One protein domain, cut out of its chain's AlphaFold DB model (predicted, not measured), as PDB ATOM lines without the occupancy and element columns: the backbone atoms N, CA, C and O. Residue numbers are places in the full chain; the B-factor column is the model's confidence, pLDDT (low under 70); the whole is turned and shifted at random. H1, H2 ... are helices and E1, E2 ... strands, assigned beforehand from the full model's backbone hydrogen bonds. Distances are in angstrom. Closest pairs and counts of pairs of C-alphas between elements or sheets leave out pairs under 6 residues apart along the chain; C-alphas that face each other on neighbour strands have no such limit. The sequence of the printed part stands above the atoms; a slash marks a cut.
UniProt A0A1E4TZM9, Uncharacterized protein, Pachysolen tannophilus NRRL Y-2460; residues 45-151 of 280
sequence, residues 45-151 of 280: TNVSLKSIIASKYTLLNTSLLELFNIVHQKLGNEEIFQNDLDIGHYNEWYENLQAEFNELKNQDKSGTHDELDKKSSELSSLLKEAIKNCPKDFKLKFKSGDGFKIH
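Overview. This is residues 45 to 151 of the 280 residues of an uncharacterized protein of Pachysolen tannophilus NRRL Y-2460 (UniProt A0A1E4TZM9). Three long helices run loosely side by side, H1 and H3 one way and H2 back, their centres making a triangle; a small hairpin, E1 and E2, lies by H1 and H3, away from H2. Residues 76 to 84 stick out at one end. The 107 printed residues hold three named helices, then two antiparallel strands: mostly helix, only just loose, close to compact, radius of gyration of the C-alphas 16.0 A, spans 53 by 29 by 19 A.

Along the chain. H1, residues 45 to 75, begins at C-alpha (-34.612, 7.927, 44.568) and measures 45.0 A. H2 is residues 87 to 106, 28.2 A; H3, 113 to 133, 30.4 A. E1 is residues 140 to 142; E2, 148 to 150, ends at (-51.080, -21.626, 61.241).

Arrangement. H1 and H3 are close but not clearly touching, C-alphas 57 and 120 closest at 7.7 A, a shallow tilt of 18 degrees, the same way. H2 and H3 are near each other; H1 and H2 are apart. In H1, H2 and H3 every O i to N i+4 pair is within hydrogen-bond range; across E1 and E2 no N and O pair is.

Size, cuts and confidence. The printed part has no cut. H1 to H2 is a long link. Residues 136 to 151 are under pLDDT 70.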
ATOM      1  N   THR A  45     -33.261   8.291  44.104       69.50
ATOM      2  CA  THR A  45     -34.612   7.927  44.568       69.50
ATOM      3  C   THR A  45     -35.180   6.749  43.775       69.50
ATOM      4  O   THR A  45     -35.827   5.871  44.347       69.50
ATOM      5  N   ASN A  46     -34.863   6.659  42.481       69.00
ATOM      6  CA  ASN A  46     -35.318   5.577  41.610       69.00
ATOM      7  C   ASN A  46     -34.624   4.238  41.930       69.00
ATOM      8  O   ASN A  46     -35.274   3.192  41.980       69.00
ATOM      9  N   VAL A  47     -33.318   4.262  42.223       71.12
ATOM     10  CA  VAL A  47     -32.573   3.062  42.653       71.12
ATOM     11  C   VAL A  47     -33.100   2.527  43.990       71.12
ATOM     12  O   VAL A  47     -33.314   1.319  44.124       71.12
ATOM     13  N   SER A  48     -33.384   3.412  44.951       77.19
ATOM     14  CA  SER A  48     -33.926   3.022  46.260       77.19
ATOM     15  C   SER A  48     -35.325   2.399  46.151       77.19
ATOM     16  O   SER A  48     -35.578   1.327  46.705       77.19
ATOM     17  N   LEU A  49     -36.219   2.985  45.347       72.56
ATOM     18  CA  LEU A  49     -37.562   2.432  45.128       72.56
ATOM     19  C   LEU A  49     -37.527   1.045  44.474       72.56
ATOM     20  O   LEU A  49     -38.217   0.137  44.936       72.56
ATOM     21  N   LYS A  50     -36.677   0.838  43.459       76.81
ATOM     22  CA  LYS A  50     -36.507  -0.480  42.819       76.81
ATOM     23  C   LYS A  50     -36.046  -1.545  43.815       76.81
ATOM     24  O   LYS A  50     -36.562  -2.662  43.792       76.81
ATOM     25  N   SER A  51     -35.119  -1.191  44.704       77.19
ATOM     26  CA  SER A  51     -34.637  -2.067  45.781       77.19
ATOM     27  C   SER A  51     -35.756  -2.456  46.759       77.19
ATOM     28  O   SER A  51     -35.934  -3.636  47.083       77.19
ATOM     29  N   ILE A  52     -36.565  -1.480  47.181       77.00
ATOM     30  CA  ILE A  52     -37.681  -1.701  48.110       77.00
ATOM     31  C   ILE A  52     -38.742  -2.613  47.480       77.00
ATOM     32  O   ILE A  52     -39.223  -3.543  48.130       77.00
ATOM     33  N   ILE A  53     -39.093  -2.381  46.214       75.81
ATOM     34  CA  ILE A  53     -40.090  -3.188  45.495       75.81
ATOM     35  C   ILE A  53     -39.580  -4.616  45.300       75.81
ATOM     36  O   ILE A  53     -40.300  -5.564  45.610       75.81
ATOM     37  N   ALA A  54     -38.322  -4.782  44.878       77.00
ATOM     38  CA  ALA A  54     -37.699  -6.097  44.748       77.00
ATOM     39  C   ALA A  54     -37.699  -6.868  46.081       77.00
ATOM     40  O   ALA A  54     -37.999  -8.065  46.108       77.00
ATOM     41  N   SER A  55     -37.438  -6.180  47.195       78.00
ATOM     42  CA  SER A  55     -37.463  -6.778  48.537       78.00
ATOM     43  C   SER A  55     -38.872  -7.220  48.946       78.00
ATOM     44  O   SER A  55     -39.056  -8.350  49.401       78.00
ATOM     45  N   LYS A  56     -39.889  -6.374  48.726       79.12
ATOM     46  CA  LYS A  56     -41.298  -6.717  48.997       79.12
ATOM     47  C   LYS A  56     -41.769  -7.900  48.155       79.12
ATOM     48  O   LYS A  56     -42.427  -8.798  48.679       79.12
ATOM     49  N   TYR A  57     -41.404  -7.916  46.875       77.50
ATOM     50  CA  TYR A  57     -41.753  -8.996  45.959       77.50
ATOM     51  C   TYR A  57     -41.101 -10.316  46.384       77.50
ATOM     52  O   TYR A  57     -41.766 -11.344  46.469       77.50
ATOM     53  N   THR A  58     -39.820 -10.275  46.759       78.50
ATOM     54  CA  THR A  58     -39.100 -11.447  47.277       78.50
ATOM     55  C   THR A  58     -39.774 -12.001  48.534       78.50
ATOM     56  O   THR A  58     -40.041 -13.197  48.598       78.50
ATOM     57  N   LEU A  59     -40.134 -11.140  49.492       80.38
ATOM     58  CA  LEU A  59     -40.816 -11.552  50.723       80.38
ATOM     59  C   LEU A  59     -42.193 -12.183  50.452       80.38
ATOM     60  O   LEU A  59     -42.547 -13.195  51.067       80.38
ATOM     61  N   LEU A  60     -42.966 -11.599  49.529       79.44
ATOM     62  CA  LEU A  60     -44.259 -12.145  49.119       79.44
ATOM     63  C   LEU A  60     -44.089 -13.542  48.507       79.44
ATOM     64  O   LEU A  60     -44.827 -14.458  48.869       79.44
ATOM     65  N   ASN A  61     -43.075 -13.729  47.663       76.50
ATOM     66  CA  ASN A  61     -42.789 -15.012  47.021       76.50
ATOM     67  C   ASN A  61     -42.364 -16.082  48.014       76.50
ATOM     68  O   ASN A  61     -42.862 -17.204  47.950       76.50
ATOM     69  N   THR A  62     -41.478 -15.744  48.950       80.69
ATOM     70  CA  THR A  62     -41.076 -16.675  50.007       80.69
ATOM     71  C   THR A  62     -42.293 -17.102  50.824       80.69
ATOM     72  O   THR A  62     -42.485 -18.291  51.065       80.69
ATOM     73  N   SER A  63     -43.175 -16.157  51.158       80.25
ATOM     74  CA  SER A  63     -44.402 -16.443  51.911       80.25
ATOM     75  C   SER A  63     -45.381 -17.334  51.135       80.25
ATOM     76  O   SER A  63     -45.984 -18.241  51.709       80.25
ATOM     77  N   LEU A  64     -45.541 -17.098  49.829       79.38
ATOM     78  CA  LEU A  64     -46.371 -17.926  48.949       79.38
ATOM     79  C   LEU A  64     -45.819 -19.348  48.828       79.38
ATOM     80  O   LEU A  64     -46.579 -20.311  48.932       79.38
ATOM     81  N   LEU A  65     -44.504 -19.487  48.668       80.75
ATOM     82  CA  LEU A  65     -43.845 -20.786  48.568       80.75
ATOM     83  C   LEU A  65     -43.944 -21.579  49.881       80.75
ATOM     84  O   LEU A  65     -44.167 -22.788  49.860       80.75
ATOM     85  N   GLU A  66     -43.830 -20.912  51.031       83.25
ATOM     86  CA  GLU A  66     -44.052 -21.540  52.337       83.25
ATOM     87  C   GLU A  66     -45.494 -22.019  52.503       83.25
ATOM     88  O   GLU A  66     -45.716 -23.169  52.893       83.25
ATOM     89  N   LEU A  67     -46.477 -21.176  52.174       80.94
ATOM     90  CA  LEU A  67     -47.884 -21.573  52.187       80.94
ATOM     91  C   LEU A  67     -48.129 -22.781  51.289       80.94
ATOM     92  O   LEU A  67     -48.790 -23.730  51.712       80.94
ATOM     93  N   PHE A  68     -47.559 -22.762  50.089       78.81
ATOM     94  CA  PHE A  68     -47.657 -23.859  49.142       78.81
ATOM     95  C   PHE A  68     -47.081 -25.154  49.716       78.81
ATOM     96  O   PHE A  68     -47.775 -26.169  49.755       78.81
ATOM     97  N   ASN A  69     -45.855 -25.115  50.241       80.38
ATOM     98  CA  ASN A  69     -45.219 -26.280  50.852       80.38
ATOM     99  C   ASN A  69     -46.060 -26.842  52.001       80.38
ATOM    100  O   ASN A  69     -46.147 -28.057  52.167       80.38
ATOM    101  N   ILE A  70     -46.721 -25.979  52.773       81.25
ATOM    102  CA  ILE A  70     -47.598 -26.408  53.863       81.25
ATOM    103  C   ILE A  70     -48.867 -27.076  53.333       81.25
ATOM    104  O   ILE A  70     -49.284 -28.097  53.887       81.25
ATOM    105  N   VAL A  71     -49.490 -26.519  52.293       78.25
ATOM    106  CA  VAL A  71     -50.672 -27.123  51.661       78.25
ATOM    107  C   VAL A  71     -50.296 -28.471  51.052       78.25
ATOM    108  O   VAL A  71     -50.925 -29.473  51.382       78.25
ATOM    109  N   HIS A  72     -49.211 -28.534  50.281       77.19
ATOM    110  CA  HIS A  72     -48.721 -29.764  49.663       77.19
ATOM    111  C   HIS A  72     -48.340 -30.830  50.702       77.19
ATOM    112  O   HIS A  72     -48.750 -31.981  50.582       77.19
ATOM    113  N   GLN A  73     -47.612 -30.473  51.767       79.06
ATOM    114  CA  GLN A  73     -47.289 -31.412  52.851       79.06
ATOM    115  C   GLN A  73     -48.533 -31.937  53.567       79.06
ATOM    116  O   GLN A  73     -48.511 -33.047  54.093       79.06
ATOM    117  N   LYS A  74     -49.604 -31.148  53.653       75.75
ATOM    118  CA  LYS A  74     -50.847 -31.597  54.286       75.75
ATOM    119  C   LYS A  74     -51.656 -32.491  53.353       75.75
ATOM    120  O   LYS A  74     -52.064 -33.560  53.785       75.75
ATOM    121  N   LEU A  75     -51.799 -32.102  52.088       70.31
ATOM    122  CA  LEU A  75     -52.521 -32.882  51.083       70.31
ATOM    123  C   LEU A  75     -51.814 -34.205  50.759       70.31
ATOM    124  O   LEU A  75     -52.465 -35.237  50.687       70.31
ATOM    125  N   GLY A  76     -50.484 -34.207  50.641       68.81
ATOM    126  CA  GLY A  76     -49.708 -35.410  50.322       68.81
ATOM    127  C   GLY A  76     -49.618 -36.440  51.454       68.81
ATOM    128  O   GLY A  76     -49.245 -37.580  51.203       68.81
ATOM    129  N   ASN A  77     -49.953 -36.062  52.692       65.06
ATOM    130  CA  ASN A  77     -49.934 -36.969  53.847       65.06
ATOM    131  C   ASN A  77     -51.316 -37.539  54.197       65.06
ATOM    132  O   ASN A  77     -51.400 -38.460  55.009       65.06
ATOM    133  N   GLU A  78     -52.394 -37.007  53.624       56.91
ATOM    134  CA  GLU A  78     -53.743 -37.518  53.845       56.91
ATOM    135  C   GLU A  78     -54.200 -38.284  52.599       56.91
ATOM    136  O   GLU A  78     -54.754 -37.716  51.664       56.91
ATOM    137  N   GLU A  79     -54.069 -39.616  52.653       57.19
ATOM    138  CA  GLU A  79     -54.689 -40.627  51.760       57.19
ATOM    139  C   GLU A  79     -56.236 -40.500  51.660       57.19
ATOM    140  O   GLU A  79     -56.918 -41.333  51.077       57.19
ATOM    141  N   ILE A  80     -56.808 -39.457  52.267       53.12
ATOM    142  CA  ILE A  80     -58.229 -39.226  52.525       53.12
ATOM    143  C   ILE A  80     -58.819 -38.188  51.545       53.12
ATOM    144  O   ILE A  80     -60.034 -38.043  51.470       53.12
ATOM    145  N   PHE A  81     -58.004 -37.492  50.742       54.94
ATOM    146  CA  PHE A  81     -58.489 -36.413  49.861       54.94
ATOM    147  C   PHE A  81     -58.888 -36.825  48.439       54.94
ATOM    148  O   PHE A  81     -59.305 -35.971  47.664       54.94
ATOM    149  N   GLN A  82     -58.823 -38.111  48.092       53.56
ATOM    150  CA  GLN A  82     -59.119 -38.575  46.730       53.56
ATOM    151  C   GLN A  82     -60.592 -38.460  46.310       53.56
ATOM    152  O   GLN A  82     -60.868 -38.562  45.121       53.56
ATOM    153  N   ASN A  83     -61.527 -38.231  47.239       52.94
ATOM    154  CA  ASN A  83     -62.951 -38.378  46.923       52.94
ATOM    155  C   ASN A  83     -63.728 -37.072  46.698       52.94
ATOM    156  O   ASN A  83     -64.739 -37.135  46.013       52.94
ATOM    157  N   ASP A  84     -63.280 -35.914  47.202       54.00
ATOM    158  CA  ASP A  84     -64.115 -34.691  47.178       54.00
ATOM    159  C   ASP A  84     -63.409 -33.411  46.699       54.00
ATOM    160  O   ASP A  84     -64.078 -32.419  46.409       54.00
ATOM    161  N   LEU A  85     -62.075 -33.394  46.603       59.56
ATOM    162  CA  LEU A  85     -61.367 -32.296  45.947       59.56
ATOM    163  C   LEU A  85     -60.950 -32.775  44.564       59.56
ATOM    164  O   LEU A  85     -60.204 -33.746  44.453       59.56
ATOM    165  N   ASP A  86     -61.406 -32.092  43.517       70.50
ATOM    166  CA  ASP A  86     -60.909 -32.338  42.171       70.50
ATOM    167  C   ASP A  86     -59.432 -31.923  42.108       70.50
ATOM    168  O   ASP A  86     -59.079 -30.753  41.935       70.50
ATOM    169  N   ILE A  87     -58.556 -32.904  42.334       69.25
ATOM    170  CA  ILE A  87     -57.098 -32.759  42.296       69.25
ATOM    171  C   ILE A  87     -56.666 -32.159  40.947       69.25
ATOM    172  O   ILE A  87     -55.676 -31.427  40.903       69.25
ATOM    173  N   GLY A  88     -57.430 -32.403  39.874       77.81
ATOM    174  CA  GLY A  88     -57.221 -31.795  38.562       77.81
ATOM    175  C   GLY A  88     -57.339 -30.274  38.613       77.81
ATOM    176  O   GLY A  88     -56.383 -29.586  38.265       77.81
ATOM    177  N   HIS A  89     -58.448 -29.750  39.145       76.00
ATOM    178  CA  HIS A  89     -58.652 -28.303  39.286       76.00
ATOM    179  C   HIS A  89     -57.598 -27.638  40.184       76.00
ATOM    180  O   HIS A  89     -57.168 -26.520  39.900       76.00
ATOM    181  N   TYR A  90     -57.153 -28.306  41.255       73.69
ATOM    182  CA  TYR A  90     -56.095 -27.764  42.117       73.69
ATOM    183  C   TYR A  90     -54.740 -27.696  41.396       73.69
ATOM    184  O   TYR A  90     -54.050 -26.681  41.489       73.69
ATOM    185  N   ASN A  91     -54.366 -28.753  40.671       76.06
ATOM    186  CA  ASN A  91     -53.107 -28.793  39.928       76.06
ATOM    187  C   ASN A  91     -53.113 -27.810  38.751       76.06
ATOM    188  O   ASN A  91     -52.125 -27.116  38.544       76.06
ATOM    189  N   GLU A  92     -54.221 -27.694  38.018       82.19
ATOM    190  CA  GLU A  92     -54.360 -26.710  36.938       82.19
ATOM    191  C   GLU A  92     -54.265 -25.275  37.471       82.19
ATOM    192  O   GLU A  92     -53.525 -24.448  36.937       82.19
ATOM    193  N   TRP A  93     -54.952 -24.985  38.581       81.31
ATOM    194  CA  TRP A  93     -54.825 -23.702  39.266       81.31
ATOM    195  C   TRP A  93     -53.378 -23.426  39.710       81.31
ATOM    196  O   TRP A  93     -52.897 -22.298  39.576       81.31
ATOM    197  N   TYR A  94     -52.670 -24.449  40.197       75.38
ATOM    198  CA  TYR A  94     -51.273 -24.342  40.615       75.38
ATOM    199  C   TYR A  94     -50.327 -24.034  39.451       75.38
ATOM    200  O   TYR A  94     -49.534 -23.095  39.545       75.38
ATOM    201  N   GLU A  95     -50.429 -24.784  38.356       81.00
ATOM    202  CA  GLU A  95     -49.610 -24.571  37.159       81.00
ATOM    203  C   GLU A  95     -49.844 -23.167  36.585       81.00
ATOM    204  O   GLU A  95     -48.884 -22.478  36.235       81.00
ATOM    205  N   ASN A  96     -51.091 -22.681  36.591       82.06
ATOM    206  CA  ASN A  96     -51.414 -21.312  36.181       82.06
ATOM    207  C   ASN A  96     -50.757 -20.263  37.091       82.06
ATOM    208  O   ASN A  96     -50.124 -19.329  36.599       82.06
ATOM    209  N   LEU A  97     -50.835 -20.437  38.415       77.50
ATOM    210  CA  LEU A  97     -50.192 -19.528  39.370       77.50
ATOM    211  C   LEU A  97     -48.664 -19.510  39.190       77.50
ATOM    212  O   LEU A  97     -48.022 -18.459  39.269       77.50
ATOM    213  N   GLN A  98     -48.065 -20.676  38.942       76.62
ATOM    214  CA  GLN A  98     -46.627 -20.808  38.741       76.62
ATOM    215  C   GLN A  98     -46.180 -20.230  37.391       76.62
ATOM    216  O   GLN A  98     -45.104 -19.631  37.312       76.62
ATOM    217  N   ALA A  99     -47.004 -20.352  36.350       83.69
ATOM    218  CA  ALA A  99     -46.778 -19.731  35.050       83.69
ATOM    219  C   ALA A  99     -46.812 -18.199  35.141       83.69
ATOM    220  O   ALA A  99     -45.837 -17.561  34.737       83.69
ATOM    221  N   GLU A 100     -47.852 -17.617  35.752       79.00
ATOM    222  CA  GLU A 100     -47.940 -16.165  35.983       79.00
ATOM    223  C   GLU A 100     -46.741 -15.657  36.794       79.00
ATOM    224  O   GLU A 100     -46.149 -14.617  36.495       79.00
ATOM    225  N   PHE A 101     -46.322 -16.427  37.800       73.94
ATOM    226  CA  PHE A 101     -45.149 -16.101  38.596       73.94
ATOM    227  C   PHE A 101     -43.846 -16.114  37.783       73.94
ATOM    228  O   PHE A 101     -43.022 -15.200  37.881       73.94
ATOM    229  N   ASN A 102     -43.641 -17.145  36.965       78.94
ATOM    230  CA  ASN A 102     -42.460 -17.246  36.113       78.94
ATOM    231  C   ASN A 102     -42.444 -16.150  35.041       78.94
ATOM    232  O   ASN A 102     -41.377 -15.618  34.732       78.94
ATOM    233  N   GLU A 103     -43.606 -15.762  34.520       82.88
ATOM    234  CA  GLU A 103     -43.743 -14.628  33.609       82.88
ATOM    235  C   GLU A 103     -43.333 -13.314  34.289       82.88
ATOM    236  O   GLU A 103     -42.572 -12.535  33.715       82.88
ATOM    237  N   LEU A 104     -43.723 -13.104  35.551       72.00
ATOM    238  CA  LEU A 104     -43.292 -11.944  36.340       72.00
ATOM    239  C   LEU A 104     -41.786 -11.924  36.609       72.00
ATOM    240  O   LEU A 104     -41.171 -10.860  36.576       72.00
ATOM    241  N   LYS A 105     -41.181 -13.086  36.865       70.94
ATOM    242  CA  LYS A 105     -39.734 -13.206  37.084       70.94
ATOM    243  C   LYS A 105     -38.926 -12.945  35.808       70.94
ATOM    244  O   LYS A 105     -37.810 -12.434  35.896       70.94
ATOM    245  N   ASN A 106     -39.474 -13.330  34.656       78.81
ATOM    246  CA  ASN A 106     -38.822 -13.221  33.352       78.81
ATOM    247  C   ASN A 106     -39.087 -11.887  32.647       78.81
ATOM    248  O   ASN A 106     -38.392 -11.579  31.679       78.81
ATOM    249  N   GLN A 107     -40.058 -11.091  33.105       72.12
ATOM    250  CA  GLN A 107     -40.183  -9.718  32.637       72.12
ATOM    251  C   GLN A 107     -38.914  -8.947  33.002       72.12
ATOM    252  O   GLN A 107     -38.530  -8.840  34.169       72.12
ATOM    253  N   ASP A 108     -38.255  -8.428  31.968       57.72
ATOM    254  CA  ASP A 108     -37.091  -7.570  32.114       57.72
ATOM    255  C   ASP A 108     -37.398  -6.453  33.116       57.72
ATOM    256  O   ASP A 108     -38.506  -5.911  33.166       57.72
ATOM    257  N   LYS A 109     -36.387  -6.067  33.903       62.97
ATOM    258  CA  LYS A 109     -36.447  -5.041  34.970       62.97
ATOM    259  C   LYS A 109     -36.865  -3.635  34.479       62.97
ATOM    260  O   LYS A 109     -36.696  -2.652  35.204       62.97
ATOM    261  N   SER A 110     -37.336  -3.521  33.239       65.00
ATOM    262  CA  SER A 110     -37.845  -2.328  32.573       65.00
ATOM    263  C   SER A 110     -39.325  -2.045  32.834       65.00
ATOM    264  O   SER A 110     -39.793  -0.998  32.389       65.00
ATOM    265  N   GLY A 111     -40.059  -2.930  33.519       69.38
ATOM    266  CA  GLY A 111     -41.436  -2.648  33.936       69.38
ATOM    267  C   GLY A 111     -41.521  -1.334  34.719       69.38
ATOM    268  O   GLY A 111     -40.673  -1.048  35.573       69.38
ATOM    269  N   THR A 112     -42.514  -0.501  34.405       82.06
ATOM    270  CA  THR A 112     -42.747   0.735  35.161       82.06
ATOM    271  C   THR A 112     -43.232   0.398  36.574       82.06
ATOM    272  O   THR A 112     -43.765  -0.683  36.827       82.06
ATOM    273  N   HIS A 113     -43.053   1.329  37.516       76.31
ATOM    274  CA  HIS A 113     -43.533   1.174  38.894       76.31
ATOM    275  C   HIS A 113     -45.028   0.807  38.946       76.31
ATOM    276  O   HIS A 113     -45.422  -0.097  39.677       76.31
ATOM    277  N   ASP A 114     -45.838   1.457  38.107       82.00
ATOM    278  CA  ASP A 114     -47.287   1.239  38.037       82.00
ATOM    279  C   ASP A 114     -47.649  -0.187  37.599       82.00
ATOM    280  O   ASP A 114     -48.637  -0.757  38.063       82.00
ATOM    281  N   GLU A 115     -46.843  -0.795  36.723       82.06
ATOM    282  CA  GLU A 115     -47.067  -2.164  36.257       82.06
ATOM    283  C   GLU A 115     -46.783  -3.184  37.371       82.06
ATOM    284  O   GLU A 115     -47.559  -4.120  37.576       82.06
ATOM    285  N   LEU A 116     -45.717  -2.958  38.146       75.25
ATOM    286  CA  LEU A 116     -45.365  -3.767  39.317       75.25
ATOM    287  C   LEU A 116     -46.422  -3.678  40.424       75.25
ATOM    288  O   LEU A 116     -46.816  -4.711  40.971       75.25
ATOM    289  N   ASP A 117     -46.927  -2.480  40.723       78.62
ATOM    290  CA  ASP A 117     -47.990  -2.289  41.718       78.62
ATOM    291  C   ASP A 117     -49.300  -2.961  41.294       78.62
ATOM    292  O   ASP A 117     -49.978  -3.603  42.111       78.62
ATOM    293  N   LYS A 118     -49.641  -2.878  40.003       85.62
ATOM    294  CA  LYS A 118     -50.806  -3.565  39.444       85.62
ATOM    295  C   LYS A 118     -50.678  -5.083  39.597       85.62
ATOM    296  O   LYS A 118     -51.573  -5.711  40.161       85.62
ATOM    297  N   LYS A 119     -49.542  -5.657  39.200       80.25
ATOM    298  CA  LYS A 119     -49.266  -7.101  39.314       80.25
ATOM    299  C   LYS A 119     -49.218  -7.579  40.763       80.25
ATOM    300  O   LYS A 119     -49.765  -8.628  41.092       80.25
ATOM    301  N   SER A 120     -48.633  -6.789  41.665       77.38
ATOM    302  CA  SER A 120     -48.665  -7.081  43.101       77.38
ATOM    303  C   SER A 120     -50.101  -7.104  43.642       77.38
ATOM    304  O   SER A 120     -50.417  -7.910  44.522       77.38
ATOM    305  N   SER A 121     -50.974  -6.232  43.136       81.88
ATOM    306  CA  SER A 121     -52.388  -6.180  43.524       81.88
ATOM    307  C   SER A 121     -53.191  -7.358  42.963       81.88
ATOM    308  O   SER A 121     -54.034  -7.919  43.671       81.88
ATOM    309  N   GLU A 122     -52.899  -7.778  41.731       83.56
ATOM    310  CA  GLU A 122     -53.469  -8.977  41.101       83.56
ATOM    311  C   GLU A 122     -53.077 -10.242  41.879       83.56
ATOM    312  O   GLU A 122     -53.959 -10.979  42.325       83.56
ATOM    313  N   LEU A 123     -51.787 -10.420  42.191       78.56
ATOM    314  CA  LEU A 123     -51.303 -11.528  43.026       78.56
ATOM    315  C   LEU A 123     -51.936 -11.535  44.423       78.56
ATOM    316  O   LEU A 123     -52.328 -12.584  44.933       78.56
ATOM    317  N   SER A 124     -52.071 -10.364  45.055       79.50
ATOM    318  CA  SER A 124     -52.749 -10.241  46.352       79.50
ATOM    319  C   SER A 124     -54.214 -10.686  46.273       79.50
ATOM    320  O   SER A 124     -54.728 -11.313  47.202       79.50
ATOM    321  N   SER A 125     -54.889 -10.381  45.164       84.06
ATOM    322  CA  SER A 125     -56.284 -10.759  44.931       84.06
ATOM    323  C   SER A 125     -56.423 -12.260  44.681       84.06
ATOM    324  O   SER A 125     -57.257 -12.897  45.324       84.06
ATOM    325  N   LEU A 126     -55.550 -12.838  43.851       78.88
ATOM    326  CA  LEU A 126     -55.466 -14.284  43.631       78.88
ATOM    327  C   LEU A 126     -55.213 -15.039  44.936       78.88
ATOM    328  O   LEU A 126     -55.906 -16.010  45.233       78.88
ATOM    329  N   LEU A 127     -54.288 -14.552  45.769       78.81
ATOM    330  CA  LEU A 127     -54.010 -15.154  47.071       78.81
ATOM    331  C   LEU A 127     -55.230 -15.098  48.002       78.81
ATOM    332  O   LEU A 127     -55.529 -16.074  48.691       78.81
ATOM    333  N   LYS A 128     -55.955 -13.976  48.038       82.56
ATOM    334  CA  LYS A 128     -57.184 -13.859  48.841       82.56
ATOM    335  C   LYS A 128     -58.262 -14.828  48.367       82.56
ATOM    336  O   LYS A 128     -58.904 -15.457  49.208       82.56
ATOM    337  N   GLU A 129     -58.439 -14.965  47.058       81.25
ATOM    338  CA  GLU A 129     -59.419 -15.887  46.484       81.25
ATOM    339  C   GLU A 129     -59.029 -17.349  46.752       81.25
ATOM    340  O   GLU A 129     -59.864 -18.144  47.181       81.25
ATOM    341  N   ALA A 130     -57.741 -17.683  46.652       75.25
ATOM    342  CA  ALA A 130     -57.218 -18.999  47.015       75.25
ATOM    343  C   ALA A 130     -57.469 -19.333  48.493       75.25
ATOM    344  O   ALA A 130     -57.928 -20.424  48.829       75.25
ATOM    345  N   ILE A 131     -57.226 -18.373  49.392       78.50
ATOM    346  CA  ILE A 131     -57.498 -18.539  50.826       78.50
ATOM    347  C   ILE A 131     -58.998 -18.729  51.082       78.50
ATOM    348  O   ILE A 131     -59.371 -19.523  51.943       78.50
ATOM    349  N   LYS A 132     -59.860 -18.017  50.350       81.56
ATOM    350  CA  LYS A 132     -61.321 -18.104  50.475       81.56
ATOM    351  C   LYS A 132     -61.866 -19.453  49.998       81.56
ATOM    352  O   LYS A 132     -62.793 -19.970  50.619       81.56
ATOM    353  N   ASN A 133     -61.271 -20.014  48.946       75.00
ATOM    354  CA  ASN A 133     -61.629 -21.325  48.400       75.00
ATOM    355  C   ASN A 133     -60.926 -22.486  49.126       75.00
ATOM    356  O   ASN A 133     -61.260 -23.649  48.907       75.00
ATOM    357  N   CYS A 134     -59.991 -22.192  50.034       71.19
ATOM    358  CA  CYS A 134     -59.377 -23.196  50.890       71.19
ATOM    359  C   CYS A 134     -60.454 -23.831  51.801       71.19
ATOM    360  O   CYS A 134     -61.264 -23.101  52.389       71.19
ATOM    361  N   PRO A 135     -60.493 -25.170  51.954       74.44
ATOM    362  CA  PRO A 135     -61.496 -25.838  52.778       74.44
ATOM    363  C   PRO A 135     -61.570 -25.219  54.180       74.44
ATOM    364  O   PRO A 135     -60.542 -24.962  54.803       74.44
ATOM    365  N   LYS A 136     -62.785 -24.996  54.706       69.06
ATOM    366  CA  LYS A 136     -63.044 -24.268  55.976       69.06
ATOM    367  C   LYS A 136     -62.290 -24.822  57.195       69.06
ATOM    368  O   LYS A 136     -62.144 -24.131  58.210       69.06
ATOM    369  N   ASP A 137     -61.817 -26.057  57.097       65.75
ATOM    370  CA  ASP A 137     -61.012 -26.733  58.108       65.75
ATOM    371  C   ASP A 137     -59.564 -26.213  58.180       65.75
ATOM    372  O   ASP A 137     -58.906 -26.324  59.221       65.75
ATOM    373  N   PHE A 138     -59.101 -25.530  57.135       61.59
ATOM    374  CA  PHE A 138     -57.826 -24.828  57.069       61.59
ATOM    375  C   PHE A 138     -58.021 -23.352  57.431       61.59
ATOM    376  O   PHE A 138     -58.100 -22.465  56.586       61.59
ATOM    377  N   LYS A 139     -58.066 -23.043  58.733       61.56
ATOM    378  CA  LYS A 139     -58.017 -21.644  59.193       61.56
ATOM    379  C   LYS A 139     -56.602 -21.078  59.062       61.56
ATOM    380  O   LYS A 139     -55.826 -21.096  60.021       61.56
ATOM    381  N   LEU A 140     -56.297 -20.528  57.893       56.94
ATOM    382  CA  LEU A 140     -55.170 -19.622  57.692       56.94
ATOM    383  C   LEU A 140     -55.505 -18.269  58.337       56.94
ATOM    384  O   LEU A 140     -56.483 -17.619  57.976       56.94
ATOM    385  N   LYS A 141     -54.724 -17.853  59.339       58.19
ATOM    386  CA  LYS A 141     -54.806 -16.501  59.910       58.19
ATOM    387  C   LYS A 141     -53.587 -15.710  59.462       58.19
ATOM    388  O   LYS A 141     -52.474 -16.004  59.893       58.19
ATOM    389  N   PHE A 142     -53.815 -14.699  58.632       41.12
ATOM    390  CA  PHE A 142     -52.807 -13.700  58.307       41.12
ATOM    391  C   PHE A 142     -52.783 -12.628  59.401       41.12
ATOM    392  O   PHE A 142     -53.833 -12.098  59.773       41.12
ATOM    393  N   LYS A 143     -51.600 -12.325  59.939       48.22
ATOM    394  CA  LYS A 143     -51.362 -11.140  60.769       48.22
ATOM    395  C   LYS A 143     -50.307 -10.296  60.065       48.22
ATOM    396  O   LYS A 143     -49.204 -10.778  59.828       48.22
ATOM    397  N   SER A 144     -50.651  -9.057  59.726       40.03
ATOM    398  CA  SER A 144     -49.705  -8.097  59.155       40.03
ATOM    399  C   SER A 144     -48.521  -7.901  60.111       40.03
ATOM    400  O   SER A 144     -48.742  -7.561  61.271       40.03
ATOM    401  N   GLY A 145     -47.296  -8.134  59.632       40.06
ATOM    402  CA  GLY A 145     -46.042  -7.909  60.371       40.06
ATOM    403  C   GLY A 145     -45.357  -9.158  60.941       40.06
ATOM    404  O   GLY A 145     -44.157  -9.125  61.165       40.06
ATOM    405  N   ASP A 146     -46.074 -10.274  61.099       45.56
ATOM    406  CA  ASP A 146     -45.606 -11.437  61.885       45.56
ATOM    407  C   ASP A 146     -45.420 -12.730  61.061       45.56
ATOM    408  O   ASP A 146     -45.153 -13.796  61.624       45.56
ATOM    409  N   GLY A 147     -45.630 -12.669  59.742       44.53
ATOM    410  CA  GLY A 147     -45.710 -13.854  58.883       44.53
ATOM    411  C   GLY A 147     -46.986 -14.690  59.103       44.53
ATOM    412  O   GLY A 147     -47.876 -14.353  59.893       44.53
ATOM    413  N   PHE A 148     -47.120 -15.794  58.366       46.50
ATOM    414  CA  PHE A 148     -48.293 -16.673  58.442       46.50
ATOM    415  C   PHE A 148     -48.236 -17.578  59.689       46.50
ATOM    416  O   PHE A 148     -47.391 -18.462  59.797       46.50
ATOM    417  N   LYS A 149     -49.177 -17.415  60.638       53.66
ATOM    418  CA  LYS A 149     -49.288 -18.274  61.840       53.66
ATOM    419  C   LYS A 149     -50.433 -19.282  61.700       53.66
ATOM    420  O   LYS A 149     -51.607 -18.951  61.887       53.66
ATOM    421  N   ILE A 150     -50.098 -20.547  61.443       50.91
ATOM    422  CA  ILE A 150     -51.080 -21.626  61.241       50.91
ATOM    423  C   ILE A 150     -51.401 -22.322  62.565       50.91
ATOM    424  O   ILE A 150     -50.531 -22.894  63.217       50.91
ATOM    425  N   HIS A 151     -52.675 -22.313  62.957       47.31
ATOM    426  CA  HIS A 151     -53.133 -22.985  64.174       47.31
ATOM    427  C   HIS A 151     -53.664 -24.384  63.839       47.31
ATOM    428  O   HIS A 151     -54.675 -24.523  63.151       47.31
TER     429      HIS A 151